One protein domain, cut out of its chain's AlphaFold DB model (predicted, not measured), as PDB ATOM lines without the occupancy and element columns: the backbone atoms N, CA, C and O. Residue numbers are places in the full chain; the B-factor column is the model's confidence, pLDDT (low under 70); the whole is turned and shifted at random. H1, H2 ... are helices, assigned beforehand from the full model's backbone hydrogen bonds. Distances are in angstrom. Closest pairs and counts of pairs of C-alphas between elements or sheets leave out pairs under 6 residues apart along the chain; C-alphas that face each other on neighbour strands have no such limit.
ATOM      1  N   ALA A  34     351.073 347.426 193.333       95.62
ATOM      2  CA  ALA A  34     352.005 348.534 193.395       95.62
ATOM      3  C   ALA A  34     352.180 349.163 192.001       95.62
ATOM      4  O   ALA A  34     352.175 348.434 191.000       95.62
ATOM      5  N   PRO A  35     352.348 350.495 191.919       93.94
ATOM      6  CA  PRO A  35     352.559 351.193 190.653       93.94
ATOM      7  C   PRO A  35     353.673 350.581 189.796       93.94
ATOM      8  O   PRO A  35     353.492 350.409 188.599       93.94
ATOM      9  N   GLU A  36     354.778 350.156 190.409       94.25
ATOM     10  CA  GLU A  36     355.912 349.537 189.713       94.25
ATOM     11  C   GLU A  36     355.525 348.243 188.999       94.25
ATOM     12  O   GLU A  36     355.948 347.998 187.874       94.25
ATOM     13  N   ILE A  37     354.695 347.421 189.644       92.12
ATOM     14  CA  ILE A  37     354.226 346.162 189.064       92.12
ATOM     15  C   ILE A  37     353.293 346.456 187.887       92.12
ATOM     16  O   ILE A  37     353.372 345.792 186.861       92.12
ATOM     17  N   LYS A  38     352.421 347.464 188.016       91.81
ATOM     18  CA  LYS A  38     351.520 347.877 186.930       91.81
ATOM     19  C   LYS A  38     352.291 348.413 185.727       91.81
ATOM     20  O   LYS A  38     351.987 348.001 184.616       91.81
ATOM     21  N   ASN A  39     353.282 349.274 185.951       90.31
ATOM     22  CA  ASN A  39     354.113 349.826 184.880       90.31
ATOM     23  C   ASN A  39     354.850 348.712 184.139       90.31
ATOM     24  O   ASN A  39     354.746 348.622 182.924       90.31
ATOM     25  N   TRP A  40     355.469 347.788 184.877       87.81
ATOM     26  CA  TRP A  40     356.131 346.636 184.274       87.81
ATOM     27  C   TRP A  40     355.158 345.763 183.465       87.81
ATOM     28  O   TRP A  40     355.480 345.336 182.364       87.81
ATOM     29  N   LEU A  41     353.942 345.514 183.973       86.12
ATOM     30  CA  LEU A  41     352.916 344.754 183.243       86.12
ATOM     31  C   LEU A  41     352.471 345.443 181.946       86.12
ATOM     32  O   LEU A  41     352.118 344.745 180.999       86.12
ATOM     33  N   LEU A  42     352.462 346.776 181.906       85.25
ATOM     34  CA  LEU A  42     352.180 347.538 180.690       85.25
ATOM     35  C   LEU A  42     353.353 347.441 179.708       85.25
ATOM     36  O   LEU A  42     353.140 347.068 178.562       85.25
ATOM     37  N   GLU A  43     354.586 347.647 180.180       82.38
ATOM     38  CA  GLU A  43     355.806 347.518 179.368       82.38
ATOM     39  C   GLU A  43     355.922 346.134 178.715       82.38
ATOM     40  O   GLU A  43     356.258 346.009 177.539       82.38
ATOM     41  N   ILE A  44     355.613 345.063 179.453       77.56
ATOM     42  CA  ILE A  44     355.702 343.706 178.904       77.56
ATOM     43  C   ILE A  44     354.503 343.305 178.047       77.56
ATOM     44  O   ILE A  44     354.619 342.389 177.238       77.56
ATOM     45  N   ALA A  45     353.345 343.952 178.200       68.62
ATOM     46  CA  ALA A  45     352.217 343.710 177.305       68.62
ATOM     47  C   ALA A  45     352.566 344.117 175.864       68.62
ATOM     48  O   ALA A  45     352.112 343.450 174.922       68.62
ATOM     49  N   ASP A  46     353.427 345.128 175.739       65.88
ATOM     50  CA  ASP A  46     353.927 345.690 174.487       65.88
ATOM     51  C   ASP A  46     355.161 344.956 173.932       65.88
ATOM     52  O   ASP A  46     355.562 345.202 172.796       65.88
ATOM     53  N   THR A  47     355.743 344.002 174.673       63.41
ATOM     54  CA  THR A  47     356.911 343.226 174.219       63.41
ATOM     55  C   THR A  47     356.590 341.739 174.032       63.41
ATOM     56  O   THR A  47     355.773 341.141 174.730       63.41
ATOM     57  N   THR A  48     357.251 341.099 173.065       58.62
ATOM     58  CA  THR A  48     357.080 339.667 172.735       58.62
ATOM     59  C   THR A  48     357.945 338.734 173.596       58.62
ATOM     60  O   THR A  48     357.927 337.523 173.396       58.62
ATOM     61  N   ILE A  49     358.722 339.286 174.537       58.75
ATOM     62  CA  ILE A  49     359.864 338.608 175.177       58.75
ATOM     63  C   ILE A  49     359.423 337.650 176.292       58.75
ATOM     64  O   ILE A  49     360.049 336.616 176.517       58.75
ATOM     65  N   ILE A  50     358.321 337.950 176.984       60.94
ATOM     66  CA  ILE A  50     357.792 337.080 178.039       60.94
ATOM     67  C   ILE A  50     356.579 336.343 177.481       60.94
ATOM     68  O   ILE A  50     355.631 336.998 177.041       60.94
ATOM     69  N   PRO A  51     356.532 334.997 177.532       58.56
ATOM     70  CA  PRO A  51     355.343 334.278 177.113       58.56
ATOM     71  C   PRO A  51     354.162 334.741 177.974       58.56
ATOM     72  O   PRO A  51     354.080 334.409 179.161       58.56
ATOM     73  N   LYS A  52     353.230 335.495 177.370       59.31
ATOM     74  CA  LYS A  52     352.010 336.032 178.011       59.31
ATOM     75  C   LYS A  52     351.219 334.950 178.766       59.31
ATOM     76  O   LYS A  52     350.504 335.239 179.715       59.31
ATOM     77  N   GLN A  53     351.415 333.686 178.395       60.69
ATOM     78  CA  GLN A  53     350.824 332.495 179.003       60.69
ATOM     79  C   GLN A  53     351.305 332.200 180.441       60.69
ATOM     80  O   GLN A  53     350.621 331.482 181.168       60.69
ATOM     81  N   LYS A  54     352.451 332.736 180.892       71.88
ATOM     82  CA  LYS A  54     353.010 332.414 182.225       71.88
ATOM     83  C   LYS A  54     352.515 333.343 183.344       71.88
ATOM     84  O   LYS A  54     352.452 332.926 184.511       71.88
ATOM     85  N   ILE A  55     352.093 334.561 182.994       80.62
ATOM     86  CA  ILE A  55     351.535 335.554 183.921       80.62
ATOM     87  C   ILE A  55     350.015 335.501 183.844       80.62
ATOM     88  O   ILE A  55     349.406 335.958 182.883       80.62
ATOM     89  N   THR A  56     349.385 334.944 184.876       85.56
ATOM     90  CA  THR A  56     347.926 334.817 184.925       85.56
ATOM     91  C   THR A  56     347.316 335.778 185.934       85.56
ATOM     92  O   THR A  56     347.889 336.067 186.988       85.56
ATOM     93  N   GLU A  57     346.095 336.219 185.645       88.25
ATOM     94  CA  GLU A  57     345.308 337.085 186.525       88.25
ATOM     95  C   GLU A  57     345.166 336.496 187.943       88.25
ATOM     96  O   GLU A  57     345.339 337.212 188.927       88.25
ATOM     97  N   LYS A  58     344.964 335.176 188.065       89.44
ATOM     98  CA  LYS A  58     344.898 334.481 189.362       89.44
ATOM     99  C   LYS A  58     346.148 334.712 190.217       89.44
ATOM    100  O   LYS A  58     346.018 334.931 191.420       89.44
ATOM    101  N   LYS A  59     347.343 334.662 189.622       88.50
ATOM    102  CA  LYS A  59     348.609 334.855 190.348       88.50
ATOM    103  C   LYS A  59     348.837 336.321 190.697       88.50
ATOM    104  O   LYS A  59     349.193 336.630 191.829       88.50
ATOM    105  N   LEU A  60     348.536 337.230 189.769       91.50
ATOM    106  CA  LEU A  60     348.591 338.667 190.048       91.50
ATOM    107  C   LEU A  60     347.659 339.056 191.200       91.50
ATOM    108  O   LEU A  60     348.043 339.855 192.050       91.50
ATOM    109  N   ARG A  61     346.478 338.437 191.309       93.12
ATOM    110  CA  ARG A  61     345.593 338.642 192.462       93.12
ATOM    111  C   ARG A  61     346.198 338.200 193.787       93.12
ATOM    112  O   ARG A  61     345.992 338.891 194.774       93.12
ATOM    113  N   GLN A  62     346.926 337.083 193.826       93.69
ATOM    114  CA  GLN A  62     347.610 336.643 195.050       93.69
ATOM    115  C   GLN A  62     348.679 337.646 195.492       93.69
ATOM    116  O   GLN A  62     348.889 337.837 196.680       93.69
ATOM    117  N   ILE A  63     349.326 338.323 194.545       94.62
ATOM    118  CA  ILE A  63     350.288 339.390 194.841       94.62
ATOM    119  C   ILE A  63     349.549 340.659 195.292       94.62
ATOM    120  O   ILE A  63     349.954 341.317 196.250       94.62
ATOM    121  N   ALA A  64     348.415 340.977 194.667       94.94
ATOM    122  CA  ALA A  64     347.594 342.140 194.998       94.94
ATOM    123  C   ALA A  64     347.000 342.114 196.423       94.94
ATOM    124  O   ALA A  64     346.585 343.162 196.916       94.94
ATOM    125  N   THR A  65     346.960 340.962 197.107       95.19
ATOM    126  CA  THR A  65     346.537 340.888 198.520       95.19
ATOM    127  C   THR A  65     347.623 341.336 199.505       95.19
ATOM    128  O   THR A  65     347.314 341.621 200.664       95.19
ATOM    129  N   ILE A  66     348.885 341.430 199.071       96.44
ATOM    130  CA  ILE A  66     350.005 341.861 199.914       96.44
ATOM    131  C   ILE A  66     349.930 343.379 200.109       96.44
ATOM    132  O   ILE A  66     350.169 344.146 199.180       96.44
ATOM    133  N   LYS A  67     349.627 343.822 201.337       93.81
ATOM    134  CA  LYS A  67     349.481 345.253 201.669       93.81
ATOM    135  C   LYS A  67     350.810 346.011 201.695       93.81
ATOM    136  O   LYS A  67     350.859 347.191 201.360       93.81
ATOM    137  N   ASN A  68     351.893 345.360 202.126       96.75
ATOM    138  CA  ASN A  68     353.203 345.999 202.193       96.75
ATOM    139  C   ASN A  68     353.826 346.080 200.791       96.75
ATOM    140  O   ASN A  68     354.180 345.057 200.206       96.75
ATOM    141  N   ARG A  69     354.014 347.303 200.281       95.25
ATOM    142  CA  ARG A  69     354.553 347.562 198.934       95.25
ATOM    143  C   ARG A  69     355.896 346.872 198.676       95.25
ATOM    144  O   ARG A  69     356.057 346.242 197.636       95.25
ATOM    145  N   LYS A  70     356.852 346.951 199.612       94.88
ATOM    146  CA  LYS A  70     358.183 346.341 199.437       94.88
ATOM    147  C   LYS A  70     358.083 344.821 199.313       94.88
ATOM    148  O   LYS A  70     358.670 344.243 198.404       94.88
ATOM    149  N   GLN A  71     357.296 344.184 200.180       96.12
ATOM    150  CA  GLN A  71     357.071 342.736 200.129       96.12
ATOM    151  C   GLN A  71     356.333 342.314 198.854       96.12
ATOM    152  O   GLN A  71     356.661 341.288 198.265       96.12
ATOM    153  N   GLN A  72     355.371 343.120 198.401       96.75
ATOM    154  CA  GLN A  72     354.630 342.860 197.172       96.75
ATOM    155  C   GLN A  72     355.556 342.868 195.948       96.75
ATOM    156  O   GLN A  72     355.528 341.934 195.146       96.75
ATOM    157  N   ILE A  73     356.422 343.880 195.840       94.81
ATOM    158  CA  ILE A  73     357.425 343.988 194.770       94.81
ATOM    159  C   ILE A  73     358.418 342.825 194.839       94.81
ATOM    160  O   ILE A  73     358.743 342.233 193.812       94.81
ATOM    161  N   GLN A  74     358.878 342.465 196.037       94.88
ATOM    162  CA  GLN A  74     359.800 341.347 196.220       94.88
ATOM    163  C   GLN A  74     359.182 340.022 195.750       94.88
ATOM    164  O   GLN A  74     359.782 339.314 194.941       94.88
ATOM    165  N   LYS A  75     357.946 339.725 196.168       94.06
ATOM    166  CA  LYS A  75     357.214 338.528 195.726       94.06
ATOM    167  C   LYS A  75     356.969 338.515 194.223       94.06
ATOM    168  O   LYS A  75     357.077 337.466 193.593       94.06
ATOM    169  N   PHE A  76     356.682 339.673 193.638       91.75
ATOM    170  CA  PHE A  76     356.557 339.806 192.193       91.75
ATOM    171  C   PHE A  76     357.871 339.492 191.466       91.75
ATOM    172  O   PHE A  76     357.869 338.742 190.496       91.75
ATOM    173  N   ARG A  77     359.013 339.984 191.959       89.44
ATOM    174  CA  ARG A  77     360.329 339.687 191.370       89.44
ATOM    175  C   ARG A  77     360.687 338.206 191.447       89.44
ATOM    176  O   ARG A  77     361.158 337.658 190.457       89.44
ATOM    177  N   GLU A  78     360.450 337.561 192.587       89.88
ATOM    178  CA  GLU A  78     360.632 336.108 192.749       89.88
ATOM    179  C   GLU A  78     359.793 335.331 191.729       89.88
ATOM    180  O   GLU A  78     360.291 334.431 191.050       89.88
ATOM    181  N   PHE A  79     358.534 335.741 191.572       85.75
ATOM    182  CA  PHE A  79     357.620 335.173 190.594       85.75
ATOM    183  C   PHE A  79     358.153 335.315 189.160       85.75
ATOM    184  O   PHE A  79     358.201 334.323 188.440       85.75
ATOM    185  N   ILE A  80     358.611 336.500 188.748       83.69
ATOM    186  CA  ILE A  80     359.146 336.709 187.393       83.69
ATOM    187  C   ILE A  80     360.456 335.943 187.161       83.69
ATOM    188  O   ILE A  80     360.588 335.280 186.132       83.69
ATOM    189  N   LYS A  81     361.388 335.949 188.125       79.06
ATOM    190  CA  LYS A  81     362.663 335.213 188.019       79.06
ATOM    191  C   LYS A  81     362.460 333.724 187.746       79.06
ATOM    192  O   LYS A  81     363.192 333.160 186.939       79.06
ATOM    193  N   SER A  82     361.430 333.116 188.342       71.25
ATOM    194  CA  SER A  82     361.087 331.706 188.098       71.25
ATOM    195  C   SER A  82     360.746 331.386 186.634       71.25
ATOM    196  O   SER A  82     360.762 330.222 186.249       71.25
ATOM    197  N   TYR A  83     360.454 332.394 185.804       67.19
ATOM    198  CA  TYR A  83     360.168 332.222 184.379       67.19
ATOM    199  C   TYR A  83     361.292 332.679 183.462       67.19
ATOM    200  O   TYR A  83     361.432 332.096 182.388       67.19
ATOM    201  N   THR A  84     362.073 333.681 183.869       61.38
ATOM    202  CA  THR A  84     363.253 334.134 183.119       61.38
ATOM    203  C   THR A  84     364.386 333.112 183.191       61.38
ATOM    204  O   THR A  84     365.001 332.845 182.170       61.38
ATOM    205  N   ALA A  85     364.570 332.433 184.331       54.25
ATOM    206  CA  ALA A  85     365.564 331.362 184.483       54.25
ATOM    207  C   ALA A  85     365.294 330.115 183.608       54.25
ATOM    208  O   ALA A  85     366.118 329.215 183.546       54.25
ATOM    209  N   ILE A  86     364.136 330.041 182.940       51.06
ATOM    210  CA  ILE A  86     363.788 328.967 181.990       51.06
ATOM    211  C   ILE A  86     364.140 329.377 180.541       51.06
ATOM    212  O   ILE A  86     364.079 328.554 179.636       51.06
ATOM    213  N   ILE A  87     364.462 330.655 180.302       48.81
ATOM    214  CA  ILE A  87     364.730 331.242 178.977       48.81
ATOM    215  C   ILE A  87     366.229 331.549 178.790       48.81
ATOM    216  O   ILE A  87     366.621 331.938 177.698       48.81
ATOM    217  N   GLU A  88     367.083 331.366 179.802       41.88
ATOM    218  CA  GLU A  88     368.533 331.342 179.573       41.88
ATOM    219  C   GLU A  88     368.889 329.986 178.938       41.88
ATOM    220  O   GLU A  88     368.776 328.960 179.615       41.88
ATOM    221  N   PRO A  89     369.254 329.921 177.639       44.88
ATOM    222  CA  PRO A  89     369.924 328.736 177.131       44.88
ATOM    223  C   PRO A  89     371.245 328.607 177.888       44.88
ATOM    224  O   PRO A  89     371.884 329.623 178.164       44.88
ATOM    225  N   ASN A  90     371.636 327.372 178.211       46.25
ATOM    226  CA  ASN A  90     372.976 327.050 178.696       46.25
ATOM    227  C   ASN A  90     374.008 327.876 177.913       46.25
ATOM    228  O   ASN A  90     374.199 327.660 176.715       46.25
ATOM    229  N   GLN A  91     374.623 328.849 178.578       45.44
ATOM    230  CA  GLN A  91     375.935 329.328 178.183       45.44
ATOM    231  C   GLN A  91     376.925 328.417 178.893       45.44
ATOM    232  O   GLN A  91     377.333 328.726 180.006       45.44
ATOM    233  N   ASP A  92     377.116 327.237 178.302       38.41
ATOM    234  CA  ASP A  92     378.327 326.402 178.274       38.41
ATOM    235  C   ASP A  92     377.986 325.035 177.655       38.41
ATOM    236  O   ASP A  92     377.038 324.364 178.136       38.41
TER     237      ASP A  92
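This is residues 34 to 92 of the 92 residues of an uncharacterized protein of Olavius sp. associated proteobacterium Delta 1 (UniProt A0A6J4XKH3). The longest helix, H3, and the short helix H2 before it form a helical hairpin, and a third helix, H1, runs the same way as H3, set to another side of it, with H1 and H2 apart. The three helices make a loose triangle, the loop of residues 46 to 56 leads from H1 over to H2, and after H3 residues 85 to 92 run on as a tail that makes much of the length. The printed part has 59 residues with three named helices, in the order H1, H2, H3, and no named strand; the class is all helix. It is only just compact, close to loose, with a radius of gyration of the C-alphas of 12.5 A, and elongated, with spans of 41 by 24 by 19 A.

Start with H1, residues 35 to 45, and look ahead to H3, residues 69 to 84. The two only just touch, with 3 pairs of C-alphas within 8 A, and H3 does so with residues 73 to 76 alone. Their closest C-alphas are those of Ile 37 and Ile 73, 6.9 A apart, and they run the same way at a shallow tilt of 24 degrees. Go on to H2, residues 57 to 64, which is apart from H1. H2 touches H3, which meets it with residues 72 to 76 alone; the closest C-alphas are those of Ile 63 and Gln 72, 6.0 A apart. They run opposite ways at a steep tilt of 36 degrees, only just past shallow, and form a helical hairpin. In the backbones of H1 and H2 every O i to N i+4 pair is within hydrogen-bond range; in H3 it is 11 of 12.

Find C-alpha 35 at (352.559, 351.193, 190.653), where H1 begins; from there it runs 15.3 A to C-alpha 45. H2 begins at C-alpha 57, at (345.308, 337.085, 186.525), and runs 10.1 A to C-alpha 64. H3 begins at C-alpha 69 and runs 22.5 A to C-alpha 84, which you find at (363.253, 334.134, 183.119).

The two C-alphas farthest apart are those of Lys 67 and Asp 92, at 41.7 A. The printed part runs from residue 34 to residue 92, the chain's last, and has no cut. The link from H1 to H2 is long, with 11 residues, and that from H2 to H3 is tight, with 4. Look at the B-factor column: the mean pLDDT of the printed part is 78.7, and it is under 70 at residues 45 to 53, of which 45 belongs to H1, and at residues 83 to 92, of which 83 and 84 belong to H3.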